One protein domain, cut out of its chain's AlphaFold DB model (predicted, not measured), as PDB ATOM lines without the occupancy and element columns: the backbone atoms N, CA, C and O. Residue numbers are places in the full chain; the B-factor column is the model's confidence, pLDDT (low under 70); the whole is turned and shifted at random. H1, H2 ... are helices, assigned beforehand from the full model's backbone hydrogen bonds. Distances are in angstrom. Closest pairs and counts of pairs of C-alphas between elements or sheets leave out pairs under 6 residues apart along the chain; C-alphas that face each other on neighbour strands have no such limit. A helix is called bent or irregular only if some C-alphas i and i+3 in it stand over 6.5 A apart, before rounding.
ATOM      1  N   HIS A  15      -6.079  29.936 -17.677       74.94
ATOM      2  CA  HIS A  15      -5.100  30.598 -18.534       74.94
ATOM      3  C   HIS A  15      -3.646  30.178 -18.252       74.94
ATOM      4  O   HIS A  15      -2.863  30.079 -19.197       74.94
ATOM      5  N   LEU A  16      -3.280  29.897 -16.994       77.44
ATOM      6  CA  LEU A  16      -1.945  29.400 -16.637       77.44
ATOM      7  C   LEU A  16      -1.761  27.964 -17.129       77.44
ATOM      8  O   LEU A  16      -0.736  27.654 -17.729       77.44
ATOM      9  N   LEU A  17      -2.778  27.118 -16.951       74.88
ATOM     10  CA  LEU A  17      -2.768  25.742 -17.450       74.88
ATOM     11  C   LEU A  17      -2.645  25.705 -18.983       74.88
ATOM     12  O   LEU A  17      -1.800  24.999 -19.529       74.88
ATOM     13  N   ASN A  18      -3.416  26.544 -19.679       76.38
ATOM     14  CA  ASN A  18      -3.326  26.694 -21.132       76.38
ATOM     15  C   ASN A  18      -1.955  27.220 -21.589       76.38
ATOM     16  O   ASN A  18      -1.472  26.812 -22.645       76.38
ATOM     17  N   SER A  19      -1.312  28.105 -20.818       82.50
ATOM     18  CA  SER A  19       0.052  28.567 -21.111       82.50
ATOM     19  C   SER A  19       1.066  27.433 -20.985       82.50
ATOM     20  O   SER A  19       1.847  27.215 -21.908       82.50
ATOM     21  N   ILE A  20       1.009  26.666 -19.892       81.94
ATOM     22  CA  ILE A  20       1.910  25.529 -19.656       81.94
ATOM     23  C   ILE A  20       1.767  24.493 -20.773       81.94
ATOM     24  O   ILE A  20       2.767  24.063 -21.339       81.94
ATOM     25  N   HIS A  21       0.539  24.131 -21.150       83.38
ATOM     26  CA  HIS A  21       0.315  23.168 -22.232       83.38
ATOM     27  C   HIS A  21       0.854  23.656 -23.578       83.38
ATOM     28  O   HIS A  21       1.436  22.870 -24.322       83.38
ATOM     29  N   ARG A  22       0.720  24.954 -23.880       83.31
ATOM     30  CA  ARG A  22       1.316  25.543 -25.088       83.31
ATOM     31  C   ARG A  22       2.836  25.444 -25.077       83.31
ATOM     32  O   ARG A  22       3.414  25.152 -26.118       83.31
ATOM     33  N   ASP A  23       3.482  25.688 -23.943       86.69
ATOM     34  CA  ASP A  23       4.943  25.654 -23.860       86.69
ATOM     35  C   ASP A  23       5.491  24.224 -23.893       86.69
ATOM     36  O   ASP A  23       6.438  23.958 -24.629       86.69
ATOM     37  N   VAL A  24       4.835  23.279 -23.210       86.88
ATOM     38  CA  VAL A  24       5.141  21.842 -23.335       86.88
ATOM     39  C   VAL A  24       5.001  21.391 -24.787       86.88
ATOM     40  O   VAL A  24       5.878  20.703 -25.304       86.88
ATOM     41  N   TRP A  25       3.939  21.820 -25.474       88.38
ATOM     42  CA  TRP A  25       3.749  21.486 -26.880       88.38
ATOM     43  C   TRP A  25       4.844  22.054 -27.781       88.38
ATOM     44  O   TRP A  25       5.357  21.339 -28.635       88.38
ATOM     45  N   LYS A  26       5.240  23.319 -27.586       88.62
ATOM     46  CA  LYS A  26       6.348  23.918 -28.345       88.62
ATOM     47  C   LYS A  26       7.633  23.116 -28.173       88.62
ATOM     48  O   LYS A  26       8.275  22.820 -29.169       88.62
ATOM     49  N   ILE A  27       7.970  22.732 -26.939       90.75
ATOM     50  CA  ILE A  27       9.150  21.902 -26.660       90.75
ATOM     51  C   ILE A  27       9.041  20.571 -27.408       90.75
ATOM     52  O   ILE A  27       9.992  20.149 -28.056       90.75
ATOM     53  N   ALA A  28       7.872  19.935 -27.368       90.75
ATOM     54  CA  ALA A  28       7.650  18.668 -28.048       90.75
ATOM     55  C   ALA A  28       7.776  18.793 -29.582       90.75
ATOM     56  O   ALA A  28       8.352  17.912 -30.220       90.75
ATOM     57  N   LEU A  29       7.313  19.905 -30.171       91.44
ATOM     58  CA  LEU A  29       7.521  20.206 -31.591       91.44
ATOM     59  C   LEU A  29       8.993  20.453 -31.925       91.44
ATOM     60  O   LEU A  29       9.455  19.945 -32.940       91.44
ATOM     61  N   THR A  30       9.730  21.181 -31.082       92.62
ATOM     62  CA  THR A  30      11.172  21.402 -31.269       92.62
ATOM     63  C   THR A  30      11.941  20.084 -31.238       92.62
ATOM     64  O   THR A  30      12.770  19.846 -32.108       92.62
ATOM     65  N   LEU A  31      11.620  19.180 -30.309       91.81
ATOM     66  CA  LEU A  31      12.253  17.858 -30.246       91.81
ATOM     67  C   LEU A  31      11.933  16.997 -31.475       91.81
ATOM     68  O   LEU A  31      12.806  16.297 -31.983       91.81
ATOM     69  N   LEU A  32      10.690  17.044 -31.969       93.81
ATOM     70  CA  LEU A  32      10.325  16.369 -33.216       93.81
ATOM     71  C   LEU A  32      11.085  16.954 -34.410       93.81
ATOM     72  O   LEU A  32      11.568  16.207 -35.257       93.81
ATOM     73  N   GLU A  33      11.195  18.276 -34.472       94.31
ATOM     74  CA  GLU A  33      11.930  18.977 -35.514       94.31
ATOM     75  C   GLU A  33      13.413  18.593 -35.508       94.31
ATOM     76  O   GLU A  33      13.941  18.225 -36.554       94.31
ATOM     77  N   GLU A  34      14.070  18.585 -34.349       93.19
ATOM     78  CA  GLU A  34      15.462  18.141 -34.204       93.19
ATOM     79  C   GLU A  34      15.650  16.681 -34.635       93.19
ATOM     80  O   GLU A  34      16.579  16.369 -35.385       93.19
ATOM     81  N   ALA A  35      14.744  15.790 -34.219       91.81
ATOM     82  CA  ALA A  35      14.788  14.387 -34.616       91.81
ATOM     83  C   ALA A  35      14.668  14.229 -36.138       91.81
ATOM     84  O   ALA A  35      15.462  13.512 -36.742       91.81
ATOM     85  N   ILE A  36      13.733  14.939 -36.775       94.25
ATOM     86  CA  ILE A  36      13.539  14.905 -38.229       94.25
ATOM     87  C   ILE A  36      14.767  15.436 -38.971       94.25
ATOM     88  O   ILE A  36      15.260  14.758 -39.873       94.25
ATOM     89  N   HIS A  37      15.311  16.586 -38.567       94.31
ATOM     90  CA  HIS A  37      16.519  17.147 -39.182       94.31
ATOM     91  C   HIS A  37      17.725  16.208 -39.055       94.31
ATOM     92  O   HIS A  37      18.561  16.140 -39.955       94.31
ATOM     93  N   SER A  38      17.820  15.442 -37.962       92.62
ATOM     94  CA  SER A  38      18.923  14.495 -37.769       92.62
ATOM     95  C   SER A  38      18.886  13.293 -38.722       92.62
ATOM     96  O   SER A  38      19.915  12.644 -38.916       92.62
ATOM     97  N   VAL A  39      17.730  13.006 -39.335       92.75
ATOM     98  CA  VAL A  39      17.526  11.793 -40.140       92.75
ATOM     99  C   VAL A  39      17.098  12.041 -41.583       92.75
ATOM    100  O   VAL A  39      17.227  11.145 -42.411       92.75
ATOM    101  N   GLU A  40      16.617  13.237 -41.930       91.69
ATOM    102  CA  GLU A  40      16.050  13.517 -43.259       91.69
ATOM    103  C   GLU A  40      17.051  13.438 -44.418       91.69
ATOM    104  O   GLU A  40      16.659  13.302 -45.577       91.69
ATOM    105  N   HIS A  41      18.345  13.507 -44.112       90.88
ATOM    106  CA  HIS A  41      19.423  13.389 -45.089       90.88
ATOM    107  C   HIS A  41      19.994  11.970 -45.191       90.88
ATOM    108  O   HIS A  41      20.864  11.724 -46.030       90.88
ATOM    109  N   LEU A  42      19.555  11.047 -44.331       90.62
ATOM    110  CA  LEU A  42      20.076   9.686 -44.315       90.62
ATOM    111  C   LEU A  42      19.565   8.886 -45.520       90.62
ATOM    112  O   LEU A  42      18.440   9.105 -45.981       90.62
ATOM    113  N   PRO A  43      20.354   7.912 -46.012       91.81
ATOM    114  CA  PRO A  43      19.845   6.899 -46.924       91.81
ATOM    115  C   PRO A  43      18.601   6.228 -46.335       91.81
ATOM    116  O   PRO A  43      18.545   5.952 -45.131       91.81
ATOM    117  N   ILE A  44      17.608   5.948 -47.183       88.50
ATOM    118  CA  ILE A  44      16.311   5.446 -46.722       88.50
ATOM    119  C   ILE A  44      16.459   4.139 -45.939       88.50
ATOM    120  O   ILE A  44      15.770   3.939 -44.947       88.50
ATOM    121  N   GLU A  45      17.397   3.275 -46.318       88.06
ATOM    122  CA  GLU A  45      17.670   2.015 -45.632       88.06
ATOM    123  C   GLU A  45      18.176   2.231 -44.200       88.06
ATOM    124  O   GLU A  45      17.750   1.515 -43.293       88.06
ATOM    125  N   GLU A  46      19.042   3.225 -43.982       89.25
ATOM    126  CA  GLU A  46      19.579   3.551 -42.656       89.25
ATOM    127  C   GLU A  46      18.483   4.131 -41.759       89.25
ATOM    128  O   GLU A  46      18.273   3.652 -40.641       89.25
ATOM    129  N   PHE A  47      17.721   5.092 -42.287       90.31
ATOM    130  CA  PHE A  47      16.564   5.653 -41.595       90.31
ATOM    131  C   PHE A  47      15.557   4.560 -41.207       90.31
ATOM    132  O   PHE A  47      15.109   4.495 -40.060       90.31
ATOM    133  N   MET A  48      15.231   3.663 -42.141       87.06
ATOM    134  CA  MET A  48      14.274   2.580 -41.923       87.06
ATOM    135  C   MET A  48      14.725   1.590 -40.845       87.06
ATOM    136  O   MET A  48      13.882   1.072 -40.112       87.06
ATOM    137  N   GLN A  49      16.026   1.310 -40.748       84.88
ATOM    138  CA  GLN A  49      16.569   0.361 -39.775       84.88
ATOM    139  C   GLN A  49      16.688   0.946 -38.369       84.88
ATOM    140  O   GLN A  49      16.447   0.228 -37.399       84.88
ATOM    141  N   ARG A  50      17.081   2.218 -38.248       85.19
ATOM    142  CA  ARG A  50      17.448   2.804 -36.954       85.19
ATOM    143  C   ARG A  50      16.374   3.714 -36.373       85.19
ATOM    144  O   ARG A  50      16.076   3.620 -35.186       85.19
ATOM    145  N   ASP A  51      15.789   4.572 -37.202       90.50
ATOM    146  CA  ASP A  51      15.113   5.778 -36.718       90.50
ATOM    147  C   ASP A  51      13.607   5.800 -37.026       90.50
ATOM    148  O   ASP A  51      12.844   6.509 -36.370       90.50
ATOM    149  N   PHE A  52      13.138   4.983 -37.974       89.88
ATOM    150  CA  PHE A  52      11.737   4.980 -38.391       89.88
ATOM    151  C   PHE A  52      10.763   4.643 -37.254       89.88
ATOM    152  O   PHE A  52       9.757   5.335 -37.089       89.88
ATOM    153  N   LEU A  53      11.046   3.613 -36.446       88.50
ATOM    154  CA  LEU A  53      10.181   3.254 -35.314       88.50
ATOM    155  C   LEU A  53      10.135   4.371 -34.268       88.50
ATOM    156  O   LEU A  53       9.055   4.701 -33.789       88.50
ATOM    157  N   THR A  54      11.276   5.007 -33.999       90.06
ATOM    158  CA  THR A  54      11.369   6.160 -33.100       90.06
ATOM    159  C   THR A  54      10.511   7.318 -33.601       90.06
ATOM    160  O   THR A  54       9.732   7.872 -32.832       90.06
ATOM    161  N   LEU A  55      10.572   7.647 -34.899       91.00
ATOM    162  CA  LEU A  55       9.720   8.684 -35.490       91.00
ATOM    163  C   LEU A  55       8.229   8.340 -35.340       91.00
ATOM    164  O   LEU A  55       7.419   9.204 -35.000       91.00
ATOM    165  N   CYS A  56       7.865   7.076 -35.573       90.94
ATOM    166  CA  CYS A  56       6.493   6.595 -35.420       90.94
ATOM    167  C   CYS A  56       6.007   6.737 -33.973       90.94
ATOM    168  O   CYS A  56       4.928   7.281 -33.741       90.94
ATOM    169  N   ASP A  57       6.820   6.305 -33.008       91.81
ATOM    170  CA  ASP A  57       6.535   6.466 -31.587       91.81
ATOM    171  C   ASP A  57       6.389   7.949 -31.228       91.81
ATOM    172  O   ASP A  57       5.413   8.311 -30.583       91.81
ATOM    173  N   MET A  58       7.286   8.832 -31.671       92.31
ATOM    174  CA  MET A  58       7.197  10.269 -31.374       92.31
ATOM    175  C   MET A  58       5.880  10.885 -31.864       92.31
ATOM    176  O   MET A  58       5.228  11.612 -31.116       92.31
ATOM    177  N   LEU A  59       5.459  10.572 -33.093       92.69
ATOM    178  CA  LEU A  59       4.200  11.070 -33.654       92.69
ATOM    179  C   LEU A  59       2.980  10.559 -32.882       92.69
ATOM    180  O   LEU A  59       2.055  11.325 -32.608       92.69
ATOM    181  N   GLU A  60       2.977   9.276 -32.523       92.25
ATOM    182  CA  GLU A  60       1.900   8.671 -31.739       92.25
ATOM    183  C   GLU A  60       1.834   9.278 -30.328       92.25
ATOM    184  O   GLU A  60       0.769   9.737 -29.923       92.25
ATOM    185  N   HIS A  61       2.966   9.415 -29.628       91.00
ATOM    186  CA  HIS A  61       3.016  10.018 -28.290       91.00
ATOM    187  C   HIS A  61       2.612  11.496 -28.282       91.00
ATOM    188  O   HIS A  61       1.960  11.946 -27.342       91.00
ATOM    189  N   LEU A  62       2.965  12.260 -29.318       90.38
ATOM    190  CA  LEU A  62       2.499  13.639 -29.480       90.38
ATOM    191  C   LEU A  62       0.974  13.698 -29.611       90.38
ATOM    192  O   LEU A  62       0.317  14.511 -28.956       90.38
ATOM    193  N   CYS A  63       0.409  12.818 -30.436       89.31
ATOM    194  CA  CYS A  63      -1.030  12.721 -30.636       89.31
ATOM    195  C   CYS A  63      -1.756  12.295 -29.347       89.31
ATOM    196  O   CYS A  63      -2.728  12.933 -28.940       89.31
ATOM    197  N   ASP A  64      -1.271  11.256 -28.671       88.31
ATOM    198  CA  ASP A  64      -1.863  10.739 -27.434       88.31
ATOM    199  C   ASP A  64      -1.723  11.729 -26.273       88.31
ATOM    200  O   ASP A  64      -2.671  11.952 -25.515       88.31
ATOM    201  N   GLY A  65      -0.564  12.384 -26.169       83.94
ATOM    202  CA  GLY A  65      -0.306  13.442 -25.199       83.94
ATOM    203  C   GLY A  65      -1.302  14.588 -25.339       83.94
ATOM    204  O   GLY A  65      -1.851  15.048 -24.339       83.94
ATOM    205  N   HIS A  66      -1.632  14.996 -26.567       82.25
ATOM    206  CA  HIS A  66      -2.684  15.985 -26.783       82.25
ATOM    207  C   HIS A  66      -4.046  15.520 -26.242       82.25
ATOM    208  O   HIS A  66      -4.700  16.261 -25.500       82.25
ATOM    209  N   PHE A  67      -4.467  14.295 -26.568       81.56
ATOM    210  CA  PHE A  67      -5.751  13.767 -26.101       81.56
ATOM    211  C   PHE A  67      -5.827  13.634 -24.577       81.56
ATOM    212  O   PHE A  67      -6.904  13.818 -23.999       81.56
ATOM    213  N   ALA A  68      -4.704  13.353 -23.913       80.38
ATOM    214  CA  ALA A  68      -4.629  13.275 -22.458       80.38
ATOM    215  C   ALA A  68      -4.830  14.643 -21.784       80.38
ATOM    216  O   ALA A  68      -5.477  14.719 -20.740       80.38
ATOM    217  N   LEU A  69      -4.333  15.726 -22.392       71.88
ATOM    218  CA  LEU A  69      -4.397  17.077 -21.819       71.88
ATOM    219  C   LEU A  69      -5.794  17.721 -21.900       71.88
ATOM    220  O   LEU A  69      -6.055  18.670 -21.163       71.88
ATOM    221  N   ARG A  70      -6.699  17.211 -22.755       65.88
ATOM    222  CA  ARG A  70      -8.130  17.594 -22.861       65.88
ATOM    223  C   ARG A  70      -8.420  19.103 -22.797       65.88
ATOM    224  O   ARG A  70      -9.445  19.520 -22.262       65.88
ATOM    225  N   THR A  71      -7.552  19.937 -23.355       67.44
ATOM    226  CA  THR A  71      -7.750  21.391 -23.365       67.44
ATOM    227  C   THR A  71      -8.684  21.820 -24.495       67.44
ATOM    228  O   THR A  71      -8.278  21.748 -25.657       67.44
ATOM    229  N   PRO A  72      -9.898  22.325 -24.203       65.75
ATOM    230  CA  PRO A  72     -10.919  22.608 -25.218       65.75
ATOM    231  C   PRO A  72     -10.547  23.741 -26.190       65.75
ATOM    232  O   PRO A  72     -11.171  23.883 -27.239       65.75
ATOM    233  N   HIS A  73      -9.527  24.543 -25.873       68.88
ATOM    234  CA  HIS A  73      -9.122  25.722 -26.650       68.88
ATOM    235  C   HIS A  73      -7.706  25.631 -27.228       68.88
ATOM    236  O   HIS A  73      -7.127  26.639 -27.637       68.88
ATOM    237  N   PHE A  74      -7.131  24.430 -27.262       74.69
ATOM    238  CA  PHE A  74      -5.806  24.204 -27.813       74.69
ATOM    239  C   PHE A  74      -5.849  23.021 -28.773       74.69
ATOM    240  O   PHE A  74      -6.063  21.888 -28.355       74.69
ATOM    241  N   ASN A  75      -5.669  23.318 -30.061       76.81
ATOM    242  CA  ASN A  75      -5.562  22.324 -31.118       76.81
ATOM    243  C   ASN A  75      -4.102  22.283 -31.595       76.81
ATOM    244  O   ASN A  75      -3.688  23.174 -32.344       76.81
ATOM    245  N   PRO A  76      -3.300  21.327 -31.111       77.19
ATOM    246  CA  PRO A  76      -1.918  21.205 -31.506       77.19
ATOM    247  C   PRO A  76      -1.823  20.745 -32.955       77.19
ATOM    248  O   PRO A  76      -2.299  19.677 -33.330       77.19
ATOM    249  N   VAL A  77      -1.171  21.568 -33.763       90.19
ATOM    250  CA  VAL A  77      -0.874  21.271 -35.161       90.19
ATOM    251  C   VAL A  77       0.619  21.431 -35.397       90.19
ATOM    252  O   VAL A  77       1.277  22.238 -34.733       90.19
ATOM    253  N   LEU A  78       1.156  20.654 -36.332       92.69
ATOM    254  CA  LEU A  78       2.516  20.834 -36.823       92.69
ATOM    255  C   LEU A  78       2.623  22.185 -37.541       92.69
ATOM    256  O   LEU A  78       1.681  22.629 -38.207       92.69
ATOM    257  N   THR A  79       3.788  22.821 -37.435       92.12
ATOM    258  CA  THR A  79       4.138  23.944 -38.314       92.12
ATOM    259  C   THR A  79       4.203  23.454 -39.763       92.12
ATOM    260  O   THR A  79       4.407  22.265 -40.007       92.12
ATOM    261  N   ASP A  80       4.030  24.347 -40.738       93.12
ATOM    262  CA  ASP A  80       3.968  23.945 -42.152       93.12
ATOM    263  C   ASP A  80       5.237  23.220 -42.615       93.12
ATOM    264  O   ASP A  80       5.151  22.172 -43.257       93.12
ATOM    265  N   ASN A  81       6.410  23.720 -42.212       94.19
ATOM    266  CA  ASN A  81       7.685  23.068 -42.507       94.19
ATOM    267  C   ASN A  81       7.728  21.676 -41.872       94.19
ATOM    268  O   ASN A  81       7.940  20.685 -42.566       94.19
ATOM    269  N   LEU A  82       7.452  21.574 -40.571       95.00
ATOM    270  CA  LEU A  82       7.521  20.300 -39.862       95.00
ATOM    271  C   LEU A  82       6.536  19.273 -40.434       95.00
ATOM    272  O   LEU A  82       6.885  18.104 -40.584       95.00
ATOM    273  N   ALA A  83       5.335  19.710 -40.825       95.81
ATOM    274  CA  ALA A  83       4.360  18.878 -41.520       95.81
ATOM    275  C   ALA A  83       4.904  18.363 -42.862       95.81
ATOM    276  O   ALA A  83       4.760  17.176 -43.154       95.81
ATOM    277  N   GLN A  84       5.561  19.220 -43.650       96.62
ATOM    278  CA  GLN A  84       6.172  18.854 -44.928       96.62
ATOM    279  C   GLN A  84       7.318  17.849 -44.764       96.62
ATOM    280  O   GLN A  84       7.330  16.827 -45.453       96.62
ATOM    281  N   HIS A  85       8.262  18.107 -43.857       95.62
ATOM    282  CA  HIS A  85       9.406  17.218 -43.628       95.62
ATOM    283  C   HIS A  85       8.950  15.858 -43.078       95.62
ATOM    284  O   HIS A  85       9.343  14.813 -43.599       95.62
ATOM    285  N   THR A  86       8.024  15.861 -42.111       95.25
ATOM    286  CA  THR A  86       7.401  14.631 -41.595       95.25
ATOM    287  C   THR A  86       6.702  13.862 -42.715       95.25
ATOM    288  O   THR A  86       6.884  12.654 -42.844       95.25
ATOM    289  N   HIS A  87       5.917  14.550 -43.550       95.94
ATOM    290  CA  HIS A  87       5.220  13.926 -44.668       95.94
ATOM    291  C   HIS A  87       6.199  13.250 -45.628       95.94
ATOM    292  O   HIS A  87       6.010  12.083 -45.952       95.94
ATOM    293  N   ASN A  88       7.265  13.939 -46.038       93.75
ATOM    294  CA  ASN A  88       8.263  13.393 -46.960       93.75
ATOM    295  C   ASN A  88       8.923  12.123 -46.406       93.75
ATOM    296  O   ASN A  88       9.018  11.123 -47.119       93.75
ATOM    297  N   LEU A  89       9.302  12.132 -45.123       92.50
ATOM    298  CA  LEU A  89       9.836  10.948 -44.449       92.50
ATOM    299  C   LEU A  89       8.831   9.795 -44.439       92.50
ATOM    300  O   LEU A  89       9.194   8.673 -44.779       92.50
ATOM    301  N   LEU A  90       7.563  10.061 -44.113       92.19
ATOM    302  CA  LEU A  90       6.517   9.038 -44.094       92.19
ATOM    303  C   LEU A  90       6.203   8.488 -45.490       92.19
ATOM    304  O   LEU A  90       6.002   7.284 -45.632       92.19
ATOM    305  N   VAL A  91       6.173   9.332 -46.526       91.69
ATOM    306  CA  VAL A  91       5.983   8.887 -47.914       91.69
ATOM    307  C   VAL A  91       7.104   7.937 -48.316       91.69
ATOM    308  O   VAL A  91       6.815   6.828 -48.769       91.69
ATOM    309  N   ASN A  92       8.357   8.340 -48.104       88.25
ATOM    310  CA  ASN A  92       9.511   7.509 -48.428       88.25
ATOM    311  C   ASN A  92       9.469   6.207 -47.615       88.25
ATOM    312  O   ASN A  92       9.539   5.115 -48.175       88.25
ATOM    313  N   ALA A  93       9.236   6.291 -46.306       87.38
ATOM    314  CA  ALA A  93       9.144   5.117 -45.448       87.38
ATOM    315  C   ALA A  93       8.069   4.132 -45.922       87.38
ATOM    316  O   ALA A  93       8.334   2.942 -46.063       87.38
ATOM    317  N   PHE A  94       6.857   4.605 -46.213       86.50
ATOM    318  CA  PHE A  94       5.745   3.737 -46.607       86.50
ATOM    319  C   PHE A  94       5.884   3.152 -48.012       86.50
ATOM    320  O   PHE A  94       5.301   2.104 -48.279       86.50
ATOM    321  N   GLN A  95       6.665   3.777 -48.895       83.94
ATOM    322  CA  GLN A  95       7.029   3.176 -50.180       83.94
ATOM    323  C   GLN A  95       8.014   2.009 -50.015       83.94
ATOM    324  O   GLN A  95       7.981   1.069 -50.808       83.94
ATOM    325  N   HIS A  96       8.859   2.050 -48.981       76.25
ATOM    326  CA  HIS A  96       9.948   1.091 -48.777       76.25
ATOM    327  C   HIS A  96       9.698   0.071 -47.650       76.25
ATOM    328  O   HIS A  96      10.411  -0.926 -47.549       76.25
ATOM    329  N   CYS A  97       8.680   0.272 -46.813       69.50
ATOM    330  CA  CYS A  97       8.418  -0.554 -45.641       69.50
ATOM    331  C   CYS A  97       7.237  -1.508 -45.840       69.50
ATOM    332  O   CYS A  97       6.132  -1.075 -46.152       69.50
ATOM    333  N   SER A  98       7.417  -2.800 -45.544       61.81
ATOM    334  CA  SER A  98       6.307  -3.768 -45.490       61.81
ATOM    335  C   SER A  98       5.623  -3.847 -44.117       61.81
ATOM    336  O   SER A  98       4.757  -4.704 -43.917       61.81
ATOM    337  N   ILE A  99       6.025  -3.031 -43.134       60.84
ATOM    338  CA  ILE A  99       5.517  -3.126 -41.758       60.84
ATOM    339  C   ILE A  99       4.112  -2.524 -41.701       60.84
ATOM    340  O   ILE A  99       3.899  -1.344 -41.430       60.84
ATOM    341  N   ALA A 100       3.113  -3.369 -41.939       59.41
ATOM    342  CA  ALA A 100       1.715  -2.961 -41.916       59.41
ATOM    343  C   ALA A 100       1.200  -2.572 -40.526       59.41
ATOM    344  O   ALA A 100       0.182  -1.887 -40.438       59.41
ATOM    345  N   THR A 101       1.859  -3.004 -39.448       67.94
ATOM    346  CA  THR A 101       1.333  -2.874 -38.080       67.94
ATOM    347  C   THR A 101       1.340  -1.434 -37.565       67.94
ATOM    348  O   THR A 101       0.405  -1.049 -36.868       67.94
ATOM    349  N   ARG A 102       2.327  -0.609 -37.947       75.69
ATOM    350  CA  ARG A 102       2.413   0.809 -37.533       75.69
ATOM    351  C   ARG A 102       1.846   1.795 -38.553       75.69
ATOM    352  O   ARG A 102       1.640   2.956 -38.224       75.69
ATOM    353  N   TYR A 103       1.484   1.333 -39.750       83.25
ATOM    354  CA  TYR A 103       0.946   2.201 -40.800       83.25
ATOM    355  C   TYR A 103      -0.319   2.965 -40.357       83.25
ATOM    356  O   TYR A 103      -0.385   4.188 -40.472       83.25
ATOM    357  N   GLN A 104      -1.336   2.265 -39.835       86.81
ATOM    358  CA  GLN A 104      -2.616   2.893 -39.466       86.81
ATOM    359  C   GLN A 104      -2.513   3.819 -38.239       86.81
ATOM    360  O   GLN A 104      -3.098   4.905 -38.275       86.81
ATOM    361  N   PRO A 105      -1.809   3.447 -37.149       88.19
ATOM    362  CA  PRO A 105      -1.559   4.359 -36.032       88.19
ATOM    363  C   PRO A 105      -0.858   5.651 -36.459       88.19
ATOM    364  O   PRO A 105      -1.410   6.731 -36.253       88.19
ATOM    365  N   VAL A 106       0.269   5.547 -37.167       90.44
ATOM    366  CA  VAL A 106       1.074   6.704 -37.586       90.44
ATOM    367  C   VAL A 106       0.305   7.599 -38.548       90.44
ATOM    368  O   VAL A 106       0.294   8.818 -38.395       90.44
ATOM    369  N   ARG A 107      -0.416   7.012 -39.511       90.50
ATOM    370  CA  ARG A 107      -1.272   7.773 -40.427       90.50
ATOM    371  C   ARG A 107      -2.348   8.562 -39.681       90.50
ATOM    372  O   ARG A 107      -2.615   9.708 -40.039       90.50
ATOM    373  N   ARG A 108      -2.984   7.964 -38.665       91.25
ATOM    374  CA  ARG A 108      -3.993   8.649 -37.841       91.25
ATOM    375  C   ARG A 108      -3.369   9.760 -37.005       91.25
ATOM    376  O   ARG A 108      -3.921  10.855 -37.006       91.25
ATOM    377  N   ALA A 109      -2.228   9.502 -36.368       92.50
ATOM    378  CA  ALA A 109      -1.495  10.496 -35.592       92.50
ATOM    379  C   ALA A 109      -1.099  11.695 -36.465       92.50
ATOM    380  O   ALA A 109      -1.480  12.826 -36.174       92.50
ATOM    381  N   PHE A 110      -0.458  11.452 -37.611       94.06
ATOM    382  CA  PHE A 110      -0.087  12.507 -38.554       94.06
ATOM    383  C   PHE A 110      -1.301  13.294 -39.065       94.06
ATOM    384  O   PHE A 110      -1.272  14.521 -39.149       94.06
ATOM    385  N   HIS A 111      -2.407  12.608 -39.366       93.12
ATOM    386  CA  HIS A 111      -3.645  13.274 -39.752       93.12
ATOM    387  C   HIS A 111      -4.193  14.143 -38.612       93.12
ATOM    388  O   HIS A 111      -4.657  15.245 -38.867       93.12
ATOM    389  N   HIS A 112      -4.140  13.693 -37.363       91.50
ATOM    390  CA  HIS A 112      -4.622  14.482 -36.232       91.50
ATOM    391  C   HIS A 112      -3.776  15.740 -35.993       91.50
ATOM    392  O   HIS A 112      -4.323  16.808 -35.740       91.50
ATOM    393  N   LEU A 113      -2.460  15.627 -36.175       92.38
ATOM    394  CA  LEU A 113      -1.498  16.714 -35.992       92.38
ATOM    395  C   LEU A 113      -1.420  17.685 -37.185       92.38
ATOM    396  O   LEU A 113      -0.636  18.630 -37.160       92.38
ATOM    397  N   THR A 114      -2.214  17.482 -38.238       93.94
ATOM    398  CA  THR A 114      -2.236  18.350 -39.423       93.94
ATOM    399  C   THR A 114      -3.609  18.965 -39.648       93.94
ATOM    400  O   THR A 114      -4.659  18.372 -39.389       93.94
ATOM    401  N   THR A 115      -3.620  20.182 -40.182       93.94
ATOM    402  CA  THR A 115      -4.855  20.842 -40.609       93.94
ATOM    403  C   THR A 115      -5.368  20.252 -41.922       93.94
ATOM    404  O   THR A 115      -4.631  19.656 -42.709       93.94
ATOM    405  N   GLN A 116      -6.653  20.467 -42.214       93.06
ATOM    406  CA  GLN A 116      -7.219  20.097 -43.513       93.06
ATOM    407  C   GLN A 116      -6.507  20.802 -44.680       93.06
ATOM    408  O   GLN A 116      -6.323  20.184 -45.726       93.06
ATOM    409  N   HIS A 117      -6.088  22.058 -44.495       94.31
ATOM    410  CA  HIS A 117      -5.361  22.814 -45.515       94.31
ATOM    411  C   HIS A 117      -3.990  22.194 -45.804       94.31
ATOM    412  O   HIS A 117      -3.695  21.897 -46.956       94.31
ATOM    413  N   GLN A 118      -3.202  21.898 -44.764       94.50
ATOM    414  CA  GLN A 118      -1.901  21.238 -44.912       94.50
ATOM    415  C   GLN A 118      -2.027  19.906 -45.655       94.50
ATOM    416  O   GLN A 118      -1.286  19.653 -46.596       94.50
ATOM    417  N   ARG A 119      -3.015  19.073 -45.308       93.81
ATOM    418  CA  ARG A 119      -3.239  17.794 -46.003       93.81
ATOM    419  C   ARG A 119      -3.620  17.963 -47.472       93.81
ATOM    420  O   ARG A 119      -3.210  17.153 -48.296       93.81
ATOM    421  N   ALA A 120      -4.396  18.993 -47.805       92.12
ATOM    422  CA  ALA A 120      -4.732  19.288 -49.195       92.12
ATOM    423  C   ALA A 120      -3.488  19.690 -50.007       92.12
ATOM    424  O   ALA A 120      -3.373  19.296 -51.163       92.12
ATOM    425  N   THR A 121      -2.554  20.422 -49.392       94.69
ATOM    426  CA  THR A 121      -1.292  20.845 -50.019       94.69
ATOM    427  C   THR A 121      -0.286  19.698 -50.145       94.69
ATOM    428  O   THR A 121       0.321  19.530 -51.198       94.69
ATOM    429  N   LEU A 122      -0.116  18.899 -49.089       94.25
ATOM    430  CA  LEU A 122       0.866  17.808 -49.026       94.25
ATOM    431  C   LEU A 122       0.470  16.599 -49.884       94.25
ATOM    432  O   LEU A 122       1.332  15.865 -50.363       94.25
ATOM    433  N   GLY A 123      -0.834  16.400 -50.086       92.12
ATOM    434  CA  GLY A 123      -1.374  15.229 -50.758       92.12
ATOM    435  C   GLY A 123      -1.621  14.058 -49.803       92.12
ATOM    436  O   GLY A 123      -1.625  14.188 -48.577       92.12
ATOM    437  N   ALA A 124      -1.913  12.896 -50.384       86.75
ATOM    438  CA  ALA A 124      -2.201  11.687 -49.626       86.75
ATOM    439  C   ALA A 124      -0.923  10.884 -49.353       86.75
ATOM    440  O   ALA A 124      -0.139  10.625 -50.266       86.75
ATOM    441  N   LEU A 125      -0.782  10.394 -48.117       89.19
ATOM    442  CA  LEU A 125       0.204   9.361 -47.793       89.19
ATOM    443  C   LEU A 125      -0.050   8.097 -48.644       89.19
ATOM    444  O   LEU A 125      -1.222   7.745 -48.850       89.19
ATOM    445  N   PRO A 126       1.008   7.389 -49.100       86.06
ATOM    446  CA  PRO A 126       0.897   6.155 -49.872       86.06
ATOM    447  C   PRO A 126      -0.046   5.159 -49.202       86.06
ATOM    448  O   PRO A 126      -0.060   5.104 -47.972       86.06
ATOM    449  N   PRO A 127      -0.838   4.375 -49.955       81.25
ATOM    450  CA  PRO A 127      -1.730   3.377 -49.373       81.25
ATOM    451  C   PRO A 127      -0.943   2.323 -48.585       81.25
ATOM    452  O   PRO A 127       0.221   2.064 -48.876       81.25
ATOM    453  N   GLN A 128      -1.595   1.695 -47.601       78.69
ATOM    454  CA  GLN A 128      -0.982   0.610 -46.838       78.69
ATOM    455  C   GLN A 128      -0.539  -0.494 -47.807       78.69
ATOM    456  O   GLN A 128      -1.385  -0.972 -48.574       78.69
ATOM    457  N   PRO A 129       0.734  -0.923 -47.783       70.38
ATOM    458  CA  PRO A 129       1.154  -2.061 -48.578       70.38
ATOM    459  C   PRO A 129       0.311  -3.261 -48.158       70.38
ATOM    460  O   PRO A 129       0.212  -3.588 -46.971       70.38
ATOM    461  N   GLN A 130      -0.363  -3.881 -49.127       64.06
ATOM    462  CA  GLN A 130      -1.147  -5.074 -48.854       64.06
ATOM    463  C   GLN A 130      -0.176  -6.175 -48.453       64.06
ATOM    464  O   GLN A 130       0.582  -6.688 -49.276       64.06
ATOM    465  N   LEU A 131      -0.188  -6.524 -47.167       61.75
ATOM    466  CA  LEU A 131       0.492  -7.718 -46.712       61.75
ATOM    467  C   LEU A 131      -0.133  -8.901 -47.428       61.75
ATOM    468  O   LEU A 131      -1.293  -9.247 -47.201       61.75
ATOM    469  N   ASN A 132       0.653  -9.540 -48.285       65.50
ATOM    470  CA  ASN A 132       0.300 -10.853 -48.768       65.50
ATOM    471  C   ASN A 132       0.487 -11.816 -47.589       65.50
ATOM    472  O   ASN A 132       1.564 -12.373 -47.385       65.50
ATOM    473  N   PHE A 133      -0.560 -11.956 -46.772       60.91
ATOM    474  CA  PHE A 133      -0.568 -12.837 -45.606       60.91
ATOM    475  C   PHE A 133      -0.158 -14.262 -45.978       60.91
ATOM    476  O   PHE A 133       0.468 -14.936 -45.174       60.91
ATOM    477  N   HIS A 134      -0.427 -14.702 -47.211       63.41
ATOM    478  CA  HIS A 134       0.044 -15.991 -47.701       63.41
ATOM    479  C   HIS A 134       1.575 -16.045 -47.825       63.41
ATOM    480  O   HIS A 134       2.171 -17.032 -47.410       63.41
ATOM    481  N   LEU A 135       2.228 -14.984 -48.315       63.22
ATOM    482  CA  LEU A 135       3.694 -14.895 -48.366       63.22
ATOM    483  C   LEU A 135       4.327 -14.745 -46.981       63.22
ATOM    484  O   LEU A 135       5.385 -15.319 -46.758       63.22
ATOM    485  N   ILE A 136       3.691 -14.031 -46.045       68.69
ATOM    486  CA  ILE A 136       4.171 -13.974 -44.654       68.69
ATOM    487  C   ILE A 136       4.053 -15.340 -43.995       68.69
ATOM    488  O   ILE A 136       5.020 -15.798 -43.404       68.69
ATOM    489  N   THR A 137       2.903 -16.004 -44.115       67.50
ATOM    490  CA  THR A 137       2.715 -17.359 -43.589       67.50
ATOM    491  C   THR A 137       3.726 -18.309 -44.214       67.50
ATOM    492  O   THR A 137       4.379 -19.046 -43.492       67.50
ATOM    493  N   LEU A 138       3.934 -18.247 -45.532       71.19
ATOM    494  CA  LEU A 138       4.941 -19.056 -46.212       71.19
ATOM    495  C   LEU A 138       6.357 -18.740 -45.709       71.19
ATOM    496  O   LEU A 138       7.114 -19.665 -45.439       71.19
ATOM    497  N   ALA A 139       6.716 -17.465 -45.541       73.19
ATOM    498  CA  ALA A 139       8.016 -17.052 -45.015       73.19
ATOM    499  C   ALA A 139       8.213 -17.497 -43.559       73.19
ATOM    500  O   ALA A 139       9.260 -18.044 -43.237       73.19
ATOM    501  N   MET A 140       7.204 -17.345 -42.697       68.69
ATOM    502  CA  MET A 140       7.226 -17.825 -41.314       68.69
ATOM    503  C   MET A 140       7.341 -19.348 -41.250       68.69
ATOM    504  O   MET A 140       8.187 -19.850 -40.518       68.69
ATOM    505  N   THR A 141       6.569 -20.083 -42.057       72.56
ATOM    506  CA  THR A 141       6.687 -21.542 -42.184       72.56
ATOM    507  C   THR A 141       8.094 -21.929 -42.620       72.56
ATOM    508  O   THR A 141       8.705 -22.780 -41.989       72.56
ATOM    509  N   ARG A 142       8.664 -21.254 -43.626       66.81
ATOM    510  CA  ARG A 142      10.044 -21.493 -44.072       66.81
ATOM    511  C   ARG A 142      11.080 -21.143 -43.006       66.81
ATOM    512  O   ARG A 142      12.050 -21.872 -42.887       66.81
ATOM    513  N   CYS A 143      10.889 -20.082 -42.223       68.12
ATOM    514  CA  CYS A 143      11.771 -19.735 -41.107       68.12
ATOM    515  C   CYS A 143      11.709 -20.770 -39.977       68.12
ATOM    516  O   CYS A 143      12.745 -21.101 -39.414       68.12
ATOM    517  N   VAL A 144      10.522 -21.296 -39.664       67.81
ATOM    518  CA  VAL A 144      10.331 -22.360 -38.665       67.81
ATOM    519  C   VAL A 144      10.913 -23.687 -39.162       67.81
ATOM    520  O   VAL A 144      11.625 -24.357 -38.422       67.81
ATOM    521  N   GLU A 145      10.682 -24.048 -40.428       64.31
ATOM    522  CA  GLU A 145      11.276 -25.229 -41.073       64.31
ATOM    523  C   GLU A 145      12.807 -25.124 -41.175       64.31
ATOM    524  O   GLU A 145      13.515 -26.111 -40.988       64.31
ATOM    525  N   ALA A 146      13.327 -23.922 -41.445       63.47
ATOM    526  CA  ALA A 146      14.754 -23.614 -41.509       63.47
ATOM    527  C   ALA A 146      15.389 -23.343 -40.137       63.47
ATOM    528  O   ALA A 146      16.571 -23.006 -40.085       63.47
TER     529      ALA A 146
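AT A GLANCE: This is residues 15 to 146 of the 179 residues of an uncharacterized protein of Panaeolus cyanescens (UniProt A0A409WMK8). Two pairs of nearly aligned helices, H1 with H3 and H4 with H5, are laid crosswise over each other, the H4 and H5 pair looser than the other; H2 lies at the turn from H1 to H3, H6 packs on part of H4, and H7 sticks out beyond this body as a free arm. The printed part has 132 residues with seven named helices, H1 to H7 in that order along the chain, and no named strand; the class is all helix. The whole is only just loose, close to compact, with a radius of gyration of the C-alphas of 17.1 A. The spans are 62 by 30 by 27 A, and without residues 133 to 146, which stand free, the body spans 50 by 26 by 25 A.

HOW THE PARTS SIT: H1, residues 15 to 39, is the longest helix and touches H3, residues 52 to 69, at a shallow tilt of 6 degrees, opposite ways; their closest C-alphas are those of Leu 32 and Met 58, 7.1 A apart. H3, with residues 56 to 63 alone, touches H5, residues 100 to 112, at a steep tilt of 46 degrees, and the C-alphas of Glu 60 and Ala 109 come closest, at 5.4 A. H4, residues 80 to 96, is the hub, touching three helices. It only just touches H1, with 3 pairs of C-alphas within 8 A, the closest those of Glu 33 and Leu 82 at 6.3 A, at a steep tilt of 47 degrees. With residues 92 to 96 alone it touches H2, residues 44 to 50, about perpendicular at 87 degrees, closest at the C-alphas of Met 48 and Ala 93, 6.7 A. With residues 80 to 87 alone it touches H6, residues 116 to 122, closest at the C-alphas of Gln 84 and Leu 122, 6.8 A. H4 and H5 are close but not clearly touching, at a shallow tilt of 16 degrees, opposite ways. H7, residues 133 to 145, touches no helix. The helix packing is mostly crossed, one of five tilted touching pairs being shallow. Every O i to N i+4 pair is within hydrogen-bond range in H1, H2, H3, H4, H6 and H7, and 7 of 9 are in H5.

IN THESE COORDINATES: H1 begins at C-alpha 15, (-5.100, 30.598, -18.534), and is 36.5 A long. H3 is 26.1 A, H4 24.5 A, H5 19.4 A and H7 17.7 A long; H7 ends at C-alpha 145, (11.276, -25.229, -41.073). H5 is irregular, with C-alphas 101 and 104 standing 7.1 A apart.

THE WHOLE: The two C-alphas farthest apart are those of His 15 and Glu 145, 62.4 A. The printed part has no cut, and no link is long. Mean pLDDT of the printed part is 84.2; residues 70 to 73, 97 to 101, 130 to 137, 140 and 142 to 146 are under 70.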